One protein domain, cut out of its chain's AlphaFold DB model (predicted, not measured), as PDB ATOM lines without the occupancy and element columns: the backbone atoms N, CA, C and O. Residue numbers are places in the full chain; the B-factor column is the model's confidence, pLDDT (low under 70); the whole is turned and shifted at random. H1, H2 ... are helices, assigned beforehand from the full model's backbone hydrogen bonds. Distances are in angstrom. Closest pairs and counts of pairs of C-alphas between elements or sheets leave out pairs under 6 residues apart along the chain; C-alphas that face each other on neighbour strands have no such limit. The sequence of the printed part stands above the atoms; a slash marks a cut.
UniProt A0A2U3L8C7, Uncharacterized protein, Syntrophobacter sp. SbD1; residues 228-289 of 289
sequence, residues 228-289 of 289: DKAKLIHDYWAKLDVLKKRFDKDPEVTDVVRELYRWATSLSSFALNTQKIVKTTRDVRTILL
ATOM      1  N   ASP A 228     145.204 192.401 205.370       57.41
ATOM      2  CA  ASP A 228     144.452 193.621 205.673       57.41
ATOM      3  C   ASP A 228     144.441 193.974 207.169       57.41
ATOM      4  O   ASP A 228     144.418 195.152 207.533       57.41
ATOM      5  N   LYS A 229     144.560 192.982 208.064       59.53
ATOM      6  CA  LYS A 229     144.663 193.224 209.515       59.53
ATOM      7  C   LYS A 229     146.026 193.785 209.913       59.53
ATOM      8  O   LYS A 229     146.113 194.503 210.905       59.53
ATOM      9  N   ALA A 230     147.078 193.505 209.142       58.09
ATOM     10  CA  ALA A 230     148.409 194.047 209.408       58.09
ATOM     11  C   ALA A 230     148.443 195.573 209.233       58.09
ATOM     12  O   ALA A 230     148.998 196.265 210.083       58.09
ATOM     13  N   LYS A 231     147.771 196.102 208.197       65.25
ATOM     14  CA  LYS A 231     147.587 197.555 208.021       65.25
ATOM     15  C   LYS A 231     146.818 198.172 209.184       65.25
ATOM     16  O   LYS A 231     147.256 199.172 209.737       65.25
ATOM     17  N   LEU A 232     145.725 197.537 209.607       66.94
ATOM     18  CA  LEU A 232     144.914 198.023 210.725       66.94
ATOM     19  C   LEU A 232     145.735 198.133 212.023       66.94
ATOM     20  O   LEU A 232     145.651 199.121 212.745       66.94
ATOM     21  N   ILE A 233     146.558 197.124 212.313       66.06
ATOM     22  CA  ILE A 233     147.414 197.098 213.505       66.06
ATOM     23  C   ILE A 233     148.543 198.126 213.411       66.06
ATOM     24  O   ILE A 233     148.845 198.783 214.409       66.06
ATOM     25  N   HIS A 234     149.114 198.324 212.223       65.62
ATOM     26  CA  HIS A 234     150.062 199.407 211.979       65.62
ATOM     27  C   HIS A 234     149.414 200.785 212.209       65.62
ATOM     28  O   HIS A 234     150.018 201.657 212.838       65.62
ATOM     29  N   ASP A 235     148.172 200.984 211.770       71.56
ATOM     30  CA  ASP A 235     147.431 202.226 212.001       71.56
ATOM     31  C   ASP A 235     147.148 202.454 213.494       71.56
ATOM     32  O   ASP A 235     147.248 203.586 213.978       71.56
ATOM     33  N   TYR A 236     146.834 201.394 214.250       71.44
ATOM     34  CA  TYR A 236     146.698 201.472 215.707       71.44
ATOM     35  C   TYR A 236     148.024 201.828 216.383       71.44
ATOM     36  O   TYR A 236     148.043 202.708 217.245       71.44
ATOM     37  N   TRP A 237     149.136 201.210 215.978       69.69
ATOM     38  CA  TRP A 237     150.465 201.548 216.493       69.69
ATOM     39  C   TRP A 237     150.815 203.021 216.247       69.69
ATOM     40  O   TRP A 237     151.184 203.740 217.177       69.69
ATOM     41  N   ALA A 238     150.597 203.507 215.024       68.69
ATOM     42  CA  ALA A 238     150.875 204.888 214.642       68.69
ATOM     43  C   ALA A 238     149.993 205.922 215.374       68.69
ATOM     44  O   ALA A 238     150.288 207.120 215.335       68.69
ATOM     45  N   LYS A 239     148.922 205.498 216.054       73.94
ATOM     46  CA  LYS A 239     147.985 206.387 216.762       73.94
ATOM     47  C   LYS A 239     147.998 206.235 218.284       73.94
ATOM     48  O   LYS A 239     147.595 207.170 218.968       73.94
ATOM     49  N   LEU A 240     148.459 205.110 218.827       72.19
ATOM     50  CA  LEU A 240     148.474 204.864 220.270       72.19
ATOM     51  C   LEU A 240     149.823 205.258 220.887       72.19
ATOM     52  O   LEU A 240     150.820 204.553 220.749       72.19
ATOM     53  N   ASP A 241     149.840 206.353 221.649       70.50
ATOM     54  CA  ASP A 241     151.048 206.865 222.323       70.50
ATOM     55  C   ASP A 241     151.699 205.865 223.288       70.50
ATOM     56  O   ASP A 241     152.912 205.898 223.502       70.50
ATOM     57  N   VAL A 242     150.905 204.949 223.848       68.06
ATOM     58  CA  VAL A 242     151.382 203.845 224.697       68.06
ATOM     59  C   VAL A 242     152.344 202.929 223.931       68.06
ATOM     60  O   VAL A 242     153.280 202.395 224.520       68.06
ATOM     61  N   LEU A 243     152.142 202.782 222.619       65.00
ATOM     62  CA  LEU A 243     152.946 201.929 221.749       65.00
ATOM     63  C   LEU A 243     154.114 202.685 221.094       65.00
ATOM     64  O   LEU A 243     155.190 202.114 220.931       65.00
ATOM     65  N   LYS A 244     153.947 203.979 220.779       62.56
ATOM     66  CA  LYS A 244     155.001 204.813 220.162       62.56
ATOM     67  C   LYS A 244     156.260 204.963 221.008       62.56
ATOM     68  O   LYS A 244     157.354 205.027 220.469       62.56
ATOM     69  N   LYS A 245     156.124 205.031 222.334       60.38
ATOM     70  CA  LYS A 245     157.257 205.299 223.240       60.38
ATOM     71  C   LYS A 245     158.236 204.128 223.401       60.38
ATOM     72  O   LYS A 245     159.213 204.277 224.129       60.38
ATOM     73  N   ARG A 246     157.963 202.961 222.803       60.47
ATOM     74  CA  ARG A 246     158.703 201.714 223.078       60.47
ATOM     75  C   ARG A 246     159.419 201.081 221.889       60.47
ATOM     76  O   ARG A 246     160.193 200.158 222.124       60.47
ATOM     77  N   PHE A 247     159.200 201.543 220.661       60.03
ATOM     78  CA  PHE A 247     159.780 200.909 219.476       60.03
ATOM     79  C   PHE A 247     160.489 201.928 218.581       60.03
ATOM     80  O   PHE A 247     159.866 202.879 218.123       60.03
ATOM     81  N   ASP A 248     161.772 201.682 218.301       58.41
ATOM     82  CA  ASP A 248     162.599 202.461 217.357       58.41
ATOM     83  C   ASP A 248     162.407 202.036 215.883       58.41
ATOM     84  O   ASP A 248     162.980 202.638 214.976       58.41
ATOM     85  N   LYS A 249     161.638 200.968 215.623       63.19
ATOM     86  CA  LYS A 249     161.386 200.391 214.288       63.19
ATOM     87  C   LYS A 249     159.922 199.987 214.144       63.19
ATOM     88  O   LYS A 249     159.260 199.791 215.162       63.19
ATOM     89  N   ASP A 250     159.463 199.795 212.903       60.75
ATOM     90  CA  ASP A 250     158.128 199.254 212.619       60.75
ATOM     91  C   ASP A 250     157.947 197.887 213.307       60.75
ATOM     92  O   ASP A 250     158.666 196.934 212.978       60.75
ATOM     93  N   PRO A 251     157.035 197.775 214.289       63.81
ATOM     94  CA  PRO A 251     156.842 196.546 215.048       63.81
ATOM     95  C   PRO A 251     156.066 195.508 214.234       63.81
ATOM     96  O   PRO A 251     155.172 195.840 213.453       63.81
ATOM     97  N   GLU A 252     156.334 194.222 214.470       63.31
ATOM     98  CA  GLU A 252     155.446 193.185 213.955       63.31
ATOM     99  C   GLU A 252     154.102 193.223 214.702       63.31
ATOM    100  O   GLU A 252     154.011 193.626 215.863       63.31
ATOM    101  N   VAL A 253     153.036 192.710 214.075       66.38
ATOM    102  CA  VAL A 253     151.700 192.578 214.694       66.38
ATOM    103  C   VAL A 253     151.758 191.944 216.091       66.38
ATOM    104  O   VAL A 253     151.069 192.374 217.012       66.38
ATOM    105  N   THR A 254     152.610 190.935 216.262       60.75
ATOM    106  CA  THR A 254     152.842 190.242 217.533       60.75
ATOM    107  C   THR A 254     153.435 191.144 218.609       60.75
ATOM    108  O   THR A 254     153.092 190.982 219.777       60.75
ATOM    109  N   ASP A 255     154.281 192.105 218.244       67.75
ATOM    110  CA  ASP A 255     154.871 193.053 219.190       67.75
ATOM    111  C   ASP A 255     153.836 194.084 219.651       67.75
ATOM    112  O   ASP A 255     153.756 194.392 220.840       67.75
ATOM    113  N   VAL A 256     152.968 194.534 218.739       73.31
ATOM    114  CA  VAL A 256     151.845 195.422 219.066       73.31
ATOM    115  C   VAL A 256     150.855 194.740 220.010       73.31
ATOM    116  O   VAL A 256     150.517 195.299 221.053       73.31
ATOM    117  N   VAL A 257     150.419 193.516 219.687       71.19
ATOM    118  CA  VAL A 257     149.496 192.742 220.537       71.19
ATOM    119  C   VAL A 257     150.115 192.471 221.908       71.19
ATOM    120  O   VAL A 257     149.456 192.659 222.930       71.19
ATOM    121  N   ARG A 258     151.398 192.090 221.949       71.00
ATOM    122  CA  ARG A 258     152.151 191.875 223.190       71.00
ATOM    123  C   ARG A 258     152.152 193.112 224.078       71.00
ATOM    124  O   ARG A 258     151.881 192.998 225.271       71.00
ATOM    125  N   GLU A 259     152.471 194.276 223.525       75.81
ATOM    126  CA  GLU A 259     152.554 195.507 224.308       75.81
ATOM    127  C   GLU A 259     151.180 196.019 224.737       75.81
ATOM    128  O   GLU A 259     151.040 196.473 225.873       75.81
ATOM    129  N   LEU A 260     150.146 195.856 223.907       77.38
ATOM    130  CA  LEU A 260     148.764 196.122 224.309       77.38
ATOM    131  C   LEU A 260     148.342 195.237 225.485       77.38
ATOM    132  O   LEU A 260     147.807 195.748 226.466       77.38
ATOM    133  N   TYR A 261     148.631 193.934 225.428       75.88
ATOM    134  CA  TYR A 261     148.299 193.003 226.507       75.88
ATOM    135  C   TYR A 261     149.101 193.291 227.785       75.88
ATOM    136  O   TYR A 261     148.566 193.282 228.894       75.88
ATOM    137  N   ARG A 262     150.392 193.610 227.649       76.69
ATOM    138  CA  ARG A 262     151.256 194.003 228.772       76.69
ATOM    139  C   ARG A 262     150.786 195.299 229.427       76.69
ATOM    140  O   ARG A 262     150.801 195.413 230.648       76.69
ATOM    141  N   TRP A 263     150.363 196.271 228.626       81.44
ATOM    142  CA  TRP A 263     149.772 197.500 229.133       81.44
ATOM    143  C   TRP A 263     148.443 197.219 229.839       81.44
ATOM    144  O   TRP A 263     148.271 197.646 230.979       81.44
ATOM    145  N   ALA A 264     147.551 196.437 229.226       79.75
ATOM    146  CA  ALA A 264     146.254 196.090 229.803       79.75
ATOM    147  C   ALA A 264     146.394 195.356 231.147       79.75
ATOM    148  O   ALA A 264     145.712 195.698 232.111       79.75
ATOM    149  N   THR A 265     147.336 194.415 231.254       79.50
ATOM    150  CA  THR A 265     147.614 193.685 232.505       79.50
ATOM    151  C   THR A 265     148.349 194.523 233.558       79.50
ATOM    152  O   THR A 265     148.339 194.162 234.730       79.50
ATOM    153  N   SER A 266     148.946 195.662 233.182       81.06
ATOM    154  CA  SER A 266     149.541 196.621 234.129       81.06
ATOM    155  C   SER A 266     148.526 197.569 234.779       81.06
ATOM    156  O   SER A 266     148.869 198.303 235.709       81.06
ATOM    157  N   LEU A 267     147.278 197.584 234.297       83.94
ATOM    158  CA  LEU A 267     146.224 198.435 234.841       83.94
ATOM    159  C   LEU A 267     145.815 197.974 236.247       83.94
ATOM    160  O   LEU A 267     145.723 196.784 236.538       83.94
ATOM    161  N   SER A 268     145.521 198.935 237.124       85.31
ATOM    162  CA  SER A 268     145.050 198.635 238.479       85.31
ATOM    163  C   SER A 268     143.657 198.000 238.465       85.31
ATOM    164  O   SER A 268     142.834 198.282 237.591       85.31
ATOM    165  N   SER A 269     143.327 197.226 239.502       81.38
ATOM    166  CA  SER A 269     141.996 196.621 239.670       81.38
ATOM    167  C   SER A 269     140.865 197.656 239.617       81.38
ATOM    168  O   SER A 269     139.763 197.360 239.161       81.38
ATOM    169  N   PHE A 270     141.132 198.893 240.048       85.38
ATOM    170  CA  PHE A 270     140.181 199.996 239.940       85.38
ATOM    171  C   PHE A 270     139.945 200.414 238.480       85.38
ATOM    172  O   PHE A 270     138.796 200.550 238.058       85.38
ATOM    173  N   ALA A 271     141.012 200.570 237.691       83.12
ATOM    174  CA  ALA A 271     140.916 200.902 236.269       83.12
ATOM    175  C   ALA A 271     140.213 199.792 235.463       83.12
ATOM    176  O   ALA A 271     139.442 200.080 234.544       83.12
ATOM    177  N   LEU A 272     140.414 198.533 235.854       81.94
ATOM    178  CA  LEU A 272     139.782 197.373 235.227       81.94
ATOM    179  C   LEU A 272     138.274 197.281 235.519       81.94
ATOM    180  O   LEU A 272     137.503 196.915 234.636       81.94
ATOM    181  N   ASN A 273     137.830 197.687 236.714       83.25
ATOM    182  CA  ASN A 273     136.443 197.486 237.157       83.25
ATOM    183  C   ASN A 273     135.557 198.740 237.108       83.25
ATOM    184  O   ASN A 273     134.331 198.638 237.181       83.25
ATOM    185  N   THR A 274     136.138 199.939 236.990       85.94
ATOM    186  CA  THR A 274     135.357 201.182 237.034       85.94
ATOM    187  C   THR A 274     134.353 201.275 235.879       85.94
ATOM    188  O   THR A 274     134.692 201.071 234.712       85.94
ATOM    189  N   GLN A 275     133.100 201.606 236.193       86.75
ATOM    190  CA  GLN A 275     132.045 201.871 235.203       86.75
ATOM    191  C   GLN A 275     131.946 203.364 234.846       86.75
ATOM    192  O   GLN A 275     131.246 203.737 233.904       86.75
ATOM    193  N   LYS A 276     132.682 204.231 235.563       86.62
ATOM    194  CA  LYS A 276     132.698 205.694 235.384       86.62
ATOM    195  C   LYS A 276     133.611 206.135 234.233       86.62
ATOM    196  O   LYS A 276     134.415 207.049 234.378       86.62
ATOM    197  N   ILE A 277     133.505 205.460 233.097       88.50
ATOM    198  CA  ILE A 277     134.204 205.803 231.857       88.50
ATOM    199  C   ILE A 277     133.212 205.768 230.694       88.50
ATOM    200  O   ILE A 277     132.136 205.158 230.785       88.50
ATOM    201  N   VAL A 278     133.564 206.451 229.608       92.44
ATOM    202  CA  VAL A 278     132.728 206.550 228.405       92.44
ATOM    203  C   VAL A 278     132.504 205.158 227.807       92.44
ATOM    204  O   VAL A 278     133.363 204.284 227.933       92.44
ATOM    205  N   LYS A 279     131.348 204.937 227.164       87.19
ATOM    206  CA  LYS A 279     130.951 203.622 226.626       87.19
ATOM    207  C   LYS A 279     132.039 203.010 225.737       87.19
ATOM    208  O   LYS A 279     132.468 201.897 226.005       87.19
ATOM    209  N   THR A 280     132.577 203.784 224.795       85.44
ATOM    210  CA  THR A 280     133.660 203.351 223.901       85.44
ATOM    211  C   THR A 280     134.882 202.836 224.666       85.44
ATOM    212  O   THR A 280     135.479 201.840 224.280       85.44
ATOM    213  N   THR A 281     135.247 203.467 225.786       84.06
ATOM    214  CA  THR A 281     136.373 203.025 226.622       84.06
ATOM    215  C   THR A 281     136.074 201.703 227.330       84.06
ATOM    216  O   THR A 281     136.980 200.888 227.496       84.06
ATOM    217  N   ARG A 282     134.819 201.459 227.733       82.31
ATOM    218  CA  ARG A 282     134.411 200.158 228.294       82.31
ATOM    219  C   ARG A 282     134.474 199.070 227.239       82.31
ATOM    220  O   ARG A 282     135.047 198.027 227.518       82.31
ATOM    221  N   ASP A 283     133.949 199.349 226.051       81.88
ATOM    222  CA  ASP A 283     133.935 198.398 224.941       81.88
ATOM    223  C   ASP A 283     135.374 198.002 224.564       81.88
ATOM    224  O   ASP A 283     135.690 196.819 224.485       81.88
ATOM    225  N   VAL A 284     136.289 198.975 224.455       80.88
ATOM    226  CA  VAL A 284     137.721 198.712 224.213       80.88
ATOM    227  C   VAL A 284     138.352 197.893 225.344       80.88
ATOM    228  O   VAL A 284     139.097 196.956 225.071       80.88
ATOM    229  N   ARG A 285     138.045 198.199 226.612       82.06
ATOM    230  CA  ARG A 285     138.548 197.431 227.762       82.06
ATOM    231  C   ARG A 285     138.071 195.977 227.730       82.06
ATOM    232  O   ARG A 285     138.868 195.093 228.003       82.06
ATOM    233  N   THR A 286     136.806 195.740 227.395       78.38
ATOM    234  CA  THR A 286     136.225 194.394 227.280       78.38
ATOM    235  C   THR A 286     136.785 193.613 226.092       78.38
ATOM    236  O   THR A 286     136.840 192.396 226.146       78.38
ATOM    237  N   ILE A 287     137.210 194.287 225.022       75.38
ATOM    238  CA  ILE A 287     137.842 193.629 223.869       75.38
ATOM    239  C   ILE A 287     139.305 193.249 224.163       75.38
ATOM    240  O   ILE A 287     139.814 192.287 223.594       75.38
ATOM    241  N   LEU A 288     139.998 194.009 225.017       69.19
ATOM    242  CA  LEU A 288     141.419 193.801 225.327       69.19
ATOM    243  C   LEU A 288     141.695 192.761 226.430       69.19
ATOM    244  O   LEU A 288     142.849 192.342 226.557       69.19
ATOM    245  N   LEU A 289     140.694 192.393 227.236       64.50
ATOM    246  CA  LEU A 289     140.801 191.536 228.428       64.50
ATOM    247  C   LEU A 289     139.911 190.303 228.303       64.50
ATOM    248  O   LEU A 289     140.400 189.215 228.674       64.50
TER     249      LEU A 289
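What this domain is: This is residues 228 to 289 of the 289 residues of an uncharacterized protein of Syntrophobacter sp. SbD1 (UniProt A0A2U3L8C7). Picture an open U of helices: H3 is the base, H1 packs on its first residues, 253 to 256, and makes one arm, H2 packs on H3 farther along, near Glu 259, and H4 and H5 make the other arm, with open space between H1 and H5. The arm of H4 and H5 is loosely joined, for H5 meets H3 with few C-alphas and H4 sits near H5. The printed part has 62 residues with five named helices, H1 to H5 in that order, and no named strand; its class is all helix. It is only just compact, close to loose, with a radius of gyration of the C-alphas of 12.7 A, and its elongated outline spans 35 by 22 by 16 A.

Where its parts are: Find C-alpha 228 at (144.452, 193.621, 205.673); there H1 begins, residues 228 to 239, 17.3 A long. After Leu 240 look for H2, residues 241 to 244, 5.0 A long. Go on to C-alpha 253 at (151.700, 192.578, 214.694), where H3 begins; it holds residues 253 to 265 and, at 18.3 A, is the longest helix. Next come H4, residues 269 to 273, 6.2 A, and H5, residues 279 to 288, 14.4 A, which ends at C-alpha 288, (141.419, 193.801, 225.327).

How they stand to each other: Begin at H3, the hub, which touches three helices. With residues 253 to 256 alone it touches H1; the closest C-alphas, those of Ile 233 and Val 253, are 6.3 A apart, and the two run the same way at a steep tilt of 52 degrees. H2 touches H3, closest at the C-alphas of Leu 243 and Glu 259, 6.9 A apart. H1 and H2 only just touch, only at the corner by their link, with 3 pairs of C-alphas within 8 A; the closest are those of Trp 237 and Leu 243, 5.8 A apart. Now look at residues 260 to 264 of H3, which alone touch H5, and only just, with 3 pairs of C-alphas within 8 A. The closest are Ala 264 and Leu 288, their C-alphas 7.0 A apart; the helices run opposite ways at a steep tilt of 67 degrees, only just short of about perpendicular. H4 and H5 are close but not clearly touching, with the C-alphas of Leu 272 and Arg 285 7.6 A apart. H3 and H4 are apart, as are H1 and H5. In H1, H3, H4 and H5 every O i to N i+4 pair is within hydrogen-bond range; H2 is too short for such a pair.

The domain as a whole: The two C-alphas farthest apart, those of Lys 249 and Gln 275, are 36.1 A apart. Residues 275 to 281, of which 279 to 281 belong to H5, stand free. The printed part has no cut and no long link, and it ends at Leu 289, the chain's last residue. The mean pLDDT of the printed part is 73.5; look for values under 70 at residues 228 to 234, 237 to 238, 242 to 255 and 288 to 289 of this model.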